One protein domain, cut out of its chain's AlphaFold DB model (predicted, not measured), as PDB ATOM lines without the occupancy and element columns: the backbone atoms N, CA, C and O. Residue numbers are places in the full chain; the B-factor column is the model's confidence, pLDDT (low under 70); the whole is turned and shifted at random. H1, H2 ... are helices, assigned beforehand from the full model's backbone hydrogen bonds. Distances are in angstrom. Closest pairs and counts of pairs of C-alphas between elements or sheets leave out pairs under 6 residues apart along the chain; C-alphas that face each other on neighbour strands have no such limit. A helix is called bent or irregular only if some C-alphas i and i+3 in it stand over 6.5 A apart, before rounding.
ATOM      1  N   ALA A  97       8.786   4.139  36.282       95.06
ATOM      2  CA  ALA A  97      10.234   4.172  36.131       95.06
ATOM      3  C   ALA A  97      10.752   2.807  35.672       95.06
ATOM      4  O   ALA A  97      11.350   2.709  34.599       95.06
ATOM      5  N   SER A  98      10.434   1.734  36.404       95.19
ATOM      6  CA  SER A  98      10.843   0.380  36.012       95.19
ATOM      7  C   SER A  98      10.249  -0.014  34.660       95.19
ATOM      8  O   SER A  98      10.928  -0.617  33.828       95.19
ATOM      9  N   LEU A  99       8.992   0.359  34.396       96.69
ATOM     10  CA  LEU A  99       8.345   0.048  33.124       96.69
ATOM     11  C   LEU A  99       8.995   0.774  31.939       96.69
ATOM     12  O   LEU A  99       9.164   0.168  30.880       96.69
ATOM     13  N   ALA A 100       9.392   2.038  32.102       96.75
ATOM     14  CA  ALA A 100      10.121   2.787  31.084       96.75
ATOM     15  C   ALA A 100      11.469   2.123  30.768       96.75
ATOM     16  O   ALA A 100      11.804   1.944  29.596       96.75
ATOM     17  N   LEU A 101      12.198   1.671  31.797       96.56
ATOM     18  CA  LEU A 101      13.464   0.956  31.628       96.56
ATOM     19  C   LEU A 101      13.281  -0.376  30.894       96.56
ATOM     20  O   LEU A 101      13.982  -0.642  29.917       96.56
ATOM     21  N   HIS A 102      12.306  -1.184  31.311       95.75
ATOM     22  CA  HIS A 102      11.986  -2.444  30.640       95.75
ATOM     23  C   HIS A 102      11.542  -2.237  29.192       95.75
ATOM     24  O   HIS A 102      11.913  -3.015  28.315       95.75
ATOM     25  N   THR A 103      10.791  -1.171  28.920       96.06
ATOM     26  CA  THR A 103      10.370  -0.823  27.561       96.06
ATOM     27  C   THR A 103      11.573  -0.435  26.704       96.06
ATOM     28  O   THR A 103      11.706  -0.942  25.594       96.06
ATOM     29  N   ALA A 104      12.495   0.385  27.219       96.19
ATOM     30  CA  ALA A 104      13.723   0.745  26.511       96.19
ATOM     31  C   ALA A 104      14.595  -0.486  26.208       96.19
ATOM     32  O   ALA A 104      15.067  -0.655  25.085       96.19
ATOM     33  N   GLN A 105      14.745  -1.396  27.176       95.31
ATOM     34  CA  GLN A 105      15.447  -2.670  26.985       95.31
ATOM     35  C   GLN A 105      14.784  -3.542  25.920       95.31
ATOM     36  O   GLN A 105      15.464  -4.104  25.063       95.31
ATOM     37  N   HIS A 106      13.457  -3.650  25.965       95.00
ATOM     38  CA  HIS A 106      12.697  -4.418  24.992       95.00
ATOM     39  C   HIS A 106      12.851  -3.841  23.582       95.00
ATOM     40  O   HIS A 106      13.106  -4.599  22.648       95.00
ATOM     41  N   ILE A 107      12.757  -2.515  23.421       94.88
ATOM     42  CA  ILE A 107      12.969  -1.838  22.134       94.88
ATOM     43  C   ILE A 107      14.372  -2.147  21.606       94.88
ATOM     44  O   ILE A 107      14.482  -2.629  20.485       94.88
ATOM     45  N   HIS A 108      15.415  -1.984  22.426       93.75
ATOM     46  CA  HIS A 108      16.806  -2.283  22.044       93.75
ATOM     47  C   HIS A 108      17.013  -3.732  21.575       93.75
ATOM     48  O   HIS A 108      17.817  -3.998  20.692       93.75
ATOM     49  N   GLN A 109      16.295  -4.689  22.166       92.44
ATOM     50  CA  GLN A 109      16.438  -6.112  21.839       92.44
ATOM     51  C   GLN A 109      15.598  -6.564  20.638       92.44
ATOM     52  O   GLN A 109      15.909  -7.585  20.026       92.44
ATOM     53  N   THR A 110      14.500  -5.867  20.343       93.12
ATOM     54  CA  THR A 110      13.495  -6.317  19.362       93.12
ATOM     55  C   THR A 110      13.414  -5.444  18.119       93.12
ATOM     56  O   THR A 110      12.930  -5.902  17.084       93.12
ATOM     57  N   THR A 111      13.874  -4.200  18.214       88.44
ATOM     58  CA  THR A 111      13.860  -3.223  17.127       88.44
ATOM     59  C   THR A 111      15.257  -3.128  16.511       88.44
ATOM     60  O   THR A 111      16.253  -3.383  17.182       88.44
ATOM     61  N   GLY A 112      15.323  -2.829  15.210       80.44
ATOM     62  CA  GLY A 112      16.588  -2.578  14.513       80.44
ATOM     63  C   GLY A 112      17.193  -1.216  14.864       80.44
ATOM     64  O   GLY A 112      16.854  -0.618  15.881       80.44
ATOM     65  N   ASP A 113      18.069  -0.723  13.992       85.88
ATOM     66  CA  ASP A 113      18.799   0.533  14.188       85.88
ATOM     67  C   ASP A 113      17.880   1.721  14.527       85.88
ATOM     68  O   ASP A 113      16.870   1.966  13.860       85.88
ATOM     69  N   GLY A 114      18.264   2.488  15.547       89.69
ATOM     70  CA  GLY A 114      17.559   3.686  15.992       89.69
ATOM     71  C   GLY A 114      17.936   4.078  17.419       89.69
ATOM     72  O   GLY A 114      18.443   3.261  18.186       89.69
ATOM     73  N   ASP A 115      17.668   5.333  17.771       92.44
ATOM     74  CA  ASP A 115      17.909   5.854  19.117       92.44
ATOM     75  C   ASP A 115      16.638   5.810  19.970       92.44
ATOM     76  O   ASP A 115      15.518   5.920  19.465       92.44
ATOM     77  N   ILE A 116      16.815   5.692  21.288       93.94
ATOM     78  CA  ILE A 116      15.720   5.643  22.260       93.94
ATOM     79  C   ILE A 116      15.774   6.899  23.133       93.94
ATOM     80  O   ILE A 116      16.749   7.122  23.850       93.94
ATOM     81  N   LEU A 117      14.702   7.695  23.114       95.25
ATOM     82  CA  LEU A 117      14.516   8.832  24.016       95.25
ATOM     83  C   LEU A 117      13.551   8.453  25.143       95.25
ATOM     84  O   LEU A 117      12.381   8.168  24.895       95.25
ATOM     85  N   VAL A 118      14.040   8.476  26.385       95.81
ATOM     86  CA  VAL A 118      13.246   8.195  27.590       95.81
ATOM     87  C   VAL A 118      13.075   9.479  28.396       95.81
ATOM     88  O   VAL A 118      14.055  10.145  28.721       95.81
ATOM     89  N   PHE A 119      11.833   9.816  28.741       96.56
ATOM     90  CA  PHE A 119      11.521  10.960  29.596       96.56
ATOM     91  C   PHE A 119      11.374  10.514  31.049       96.56
ATOM     92  O   PHE A 119      10.527   9.678  31.356       96.56
ATOM     93  N   MET A 120      12.170  11.112  31.937       96.75
ATOM     94  CA  MET A 120      12.076  10.938  33.387       96.75
ATOM     95  C   MET A 120      11.880  12.316  34.041       96.75
ATOM     96  O   MET A 120      12.428  13.305  33.547       96.75
ATOM     97  N   PRO A 121      11.097  12.421  35.126       93.88
ATOM     98  CA  PRO A 121      10.648  13.708  35.658       93.88
ATOM     99  C   PRO A 121      11.721  14.479  36.439       93.88
ATOM    100  O   PRO A 121      11.603  15.696  36.581       93.88
ATOM    101  N   SER A 122      12.753  13.811  36.961       95.62
ATOM    102  CA  SER A 122      13.765  14.447  37.809       95.62
ATOM    103  C   SER A 122      15.191  14.042  37.441       95.62
ATOM    104  O   SER A 122      15.433  12.947  36.946       95.62
ATOM    105  N   THR A 123      16.165  14.910  37.740       96.38
ATOM    106  CA  THR A 123      17.595  14.612  37.547       96.38
ATOM    107  C   THR A 123      18.025  13.339  38.275       96.38
ATOM    108  O   THR A 123      18.796  12.558  37.729       96.38
ATOM    109  N   ALA A 124      17.520  13.119  39.493       96.56
ATOM    110  CA  ALA A 124      17.840  11.928  40.273       96.56
ATOM    111  C   ALA A 124      17.353  10.652  39.572       96.56
ATOM    112  O   ALA A 124      18.102   9.686  39.471       96.56
ATOM    113  N   GLU A 125      16.134  10.674  39.032       96.81
ATOM    114  CA  GLU A 125      15.579   9.546  38.282       96.81
ATOM    115  C   GLU A 125      16.255   9.344  36.926       96.81
ATOM    116  O   GLU A 125      16.433   8.204  36.510       96.81
ATOM    117  N   ILE A 126      16.671  10.420  36.245       97.00
ATOM    118  CA  ILE A 126      17.455  10.325  35.003       97.00
ATOM    119  C   ILE A 126      18.769   9.585  35.265       97.00
ATOM    120  O   ILE A 126      19.111   8.661  34.529       97.00
ATOM    121  N   GLU A 127      19.510   9.983  36.300       96.81
ATOM    122  CA  GLU A 127      20.801   9.369  36.623       96.81
ATOM    123  C   GLU A 127      20.653   7.920  37.098       96.81
ATOM    124  O   GLU A 127      21.416   7.052  36.666       96.81
ATOM    125  N   ASP A 128      19.641   7.633  37.918       97.06
ATOM    126  CA  ASP A 128      19.334   6.271  38.355       97.06
ATOM    127  C   ASP A 128      18.970   5.367  37.166       97.06
ATOM    128  O   ASP A 128      19.589   4.318  36.963       97.06
ATOM    129  N   ALA A 129      18.066   5.824  36.292       96.81
ATOM    130  CA  ALA A 129      17.714   5.129  35.059       96.81
ATOM    131  C   ALA A 129      18.936   4.888  34.161       96.81
ATOM    132  O   ALA A 129      19.119   3.788  33.632       96.81
ATOM    133  N   CYS A 130      19.814   5.889  34.025       96.38
ATOM    134  CA  CYS A 130      21.056   5.747  33.274       96.38
ATOM    135  C   CYS A 130      21.962   4.662  33.871       96.38
ATOM    136  O   CYS A 130      22.511   3.844  33.130       96.38
ATOM    137  N   GLY A 131      22.125   4.638  35.196       96.50
ATOM    138  CA  GLY A 131      22.918   3.630  35.899       96.50
ATOM    139  C   GLY A 131      22.379   2.212  35.702       96.50
ATOM    140  O   GLY A 131      23.141   1.297  35.369       96.50
ATOM    141  N   GLN A 132      21.062   2.042  35.835       96.38
ATOM    142  CA  GLN A 132      20.392   0.758  35.638       96.38
ATOM    143  C   GLN A 132      20.514   0.266  34.188       96.38
ATOM    144  O   GLN A 132      20.920  -0.876  33.958       96.38
ATOM    145  N   LEU A 133      20.255   1.126  33.197       95.69
ATOM    146  CA  LEU A 133      20.338   0.752  31.781       95.69
ATOM    147  C   LEU A 133      21.755   0.369  31.358       95.69
ATOM    148  O   LEU A 133      21.914  -0.650  30.686       95.69
ATOM    149  N   ARG A 134      22.775   1.127  31.786       95.25
ATOM    150  CA  ARG A 134      24.190   0.820  31.501       95.25
ATOM    151  C   ARG A 134      24.614  -0.531  32.062       95.25
ATOM    152  O   ARG A 134      25.417  -1.225  31.447       95.25
ATOM    153  N   SER A 135      24.089  -0.889  33.231       93.56
ATOM    154  CA  SER A 135      24.438  -2.138  33.914       93.56
ATOM    155  C   SER A 135      23.707  -3.343  33.323       93.56
ATOM    156  O   SER A 135      24.264  -4.435  33.264       93.56
ATOM    157  N   ALA A 136      22.459  -3.152  32.891       90.75
ATOM    158  CA  ALA A 136      21.585  -4.233  32.449       90.75
ATOM    159  C   ALA A 136      21.584  -4.462  30.926       90.75
ATOM    160  O   ALA A 136      21.169  -5.531  30.478       90.75
ATOM    161  N   THR A 137      22.031  -3.488  30.127       89.62
ATOM    162  CA  THR A 137      21.851  -3.498  28.665       89.62
ATOM    163  C   THR A 137      23.183  -3.343  27.947       89.62
ATOM    164  O   THR A 137      23.705  -2.242  27.777       89.62
ATOM    165  N   TRP A 138      23.750  -4.464  27.507       88.94
ATOM    166  CA  TRP A 138      25.003  -4.447  26.760       88.94
ATOM    167  C   TRP A 138      24.825  -3.832  25.365       88.94
ATOM    168  O   TRP A 138      23.834  -4.087  24.679       88.94
ATOM    169  N   GLY A 139      25.817  -3.053  24.932       87.81
ATOM    170  CA  GLY A 139      25.847  -2.449  23.598       87.81
ATOM    171  C   GLY A 139      24.946  -1.223  23.416       87.81
ATOM    172  O   GLY A 139      24.866  -0.722  22.303       87.81
ATOM    173  N   LEU A 140      24.299  -0.731  24.480       89.12
ATOM    174  CA  LEU A 140      23.516   0.505  24.462       89.12
ATOM    175  C   LEU A 140      24.345   1.666  25.037       89.12
ATOM    176  O   LEU A 140      24.772   1.620  26.193       89.12
ATOM    177  N   GLU A 141      24.567   2.723  24.251       92.25
ATOM    178  CA  GLU A 141      25.151   3.965  24.766       92.25
ATOM    179  C   GLU A 141      24.066   4.796  25.464       92.25
ATOM    180  O   GLU A 141      23.116   5.254  24.839       92.25
ATOM    181  N   VAL A 142      24.211   5.004  26.776       94.94
ATOM    182  CA  VAL A 142      23.198   5.692  27.593       94.94
ATOM    183  C   VAL A 142      23.699   7.062  28.040       94.94
ATOM    184  O   VAL A 142      24.708   7.159  28.757       94.94
ATOM    185  N   LEU A 143      22.975   8.116  27.657       95.31
ATOM    186  CA  LEU A 143      23.344   9.519  27.863       95.31
ATOM    187  C   LEU A 143      22.268  10.268  28.665       95.31
ATOM    188  O   LEU A 143      21.123  10.302  28.219       95.31
ATOM    189  N   PRO A 144      22.607  10.904  29.803       95.81
ATOM    190  CA  PRO A 144      21.664  11.761  30.504       95.81
ATOM    191  C   PRO A 144      21.489  13.085  29.751       95.81
ATOM    192  O   PRO A 144      22.418  13.583  29.108       95.81
ATOM    193  N   LEU A 145      20.306  13.689  29.876       95.62
ATOM    194  CA  LEU A 145      20.035  15.031  29.370       95.62
ATOM    195  C   LEU A 145      19.142  15.802  30.346       95.62
ATOM    196  O   LEU A 145      17.966  15.493  30.502       95.62
ATOM    197  N   TYR A 146      19.702  16.824  30.991       94.50
ATOM    198  CA  TYR A 146      18.972  17.771  31.837       94.50
ATOM    199  C   TYR A 146      19.677  19.136  31.879       94.50
ATOM    200  O   TYR A 146      20.860  19.266  31.554       94.50
ATOM    201  N   SER A 147      18.942  20.172  32.290       89.69
ATOM    202  CA  SER A 147      19.319  21.592  32.163       89.69
ATOM    203  C   SER A 147      20.654  21.981  32.814       89.69
ATOM    204  O   SER A 147      21.343  22.872  32.317       89.69
ATOM    205  N   HIS A 148      21.034  21.320  33.910       91.19
ATOM    206  CA  HIS A 148      22.247  21.620  34.679       91.19
ATOM    207  C   HIS A 148      23.518  20.916  34.181       91.19
ATOM    208  O   HIS A 148      24.590  21.159  34.734       91.19
TER     209      HIS A 148
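What this domain is: This is residues 97 to 148 of the 186 residues of the protein "Helicase ATP-binding domain-containing protein" of Fusarium oxysporum f. sp. raphani 54005 (UniProt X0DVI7). Two helices of equal residue count, H1 and H2, lie side by side at a slant and make one layer, and two unnamed stretches of chain cover one side of it. After H1, residues 111 to 122 loop round and fold back along it to the start of H2; after H2, residues 137 to 148 fold back in the same manner and end beyond its first residue. The printed part has 52 residues with two named helices, in the order H1, H2, and no named strand; its class is all helix. The whole is compact, with a radius of gyration of the C-alphas of 10.7 A, and its outline is elongated, with spans of 32 by 19 by 16 A.

How they stand to each other: H1, residues 97 to 110, and H2, residues 123 to 136, touch, with 5 pairs of C-alphas within 8 A. Their closest C-alphas are those of Leu 101 and Ala 129, 6.9 A apart. Their lines stand at a steep tilt of 40 degrees, and they run the same way. Their centres are 12.4 A apart. In both H1 and H2 every O i to N i+4 pair is within hydrogen-bond range.

Where its parts are: H1 begins at C-alpha 97 at (10.234, 4.172, 36.131) and measures 20.0 A from first to last C-alpha. H2 measures 19.9 A, from C-alpha 123 at (17.595, 14.612, 37.547) to C-alpha 136 at (21.585, -4.233, 32.449). Neither helix is bent.

The domain as a whole: The two C-alphas farthest apart, those of Thr 110 and His 148, are 33.0 A from each other. The link from H1 to H2 is long, with 12 residues. The printed part has no cut. The mean pLDDT of the printed part is 93.9, and no printed residue is under 70.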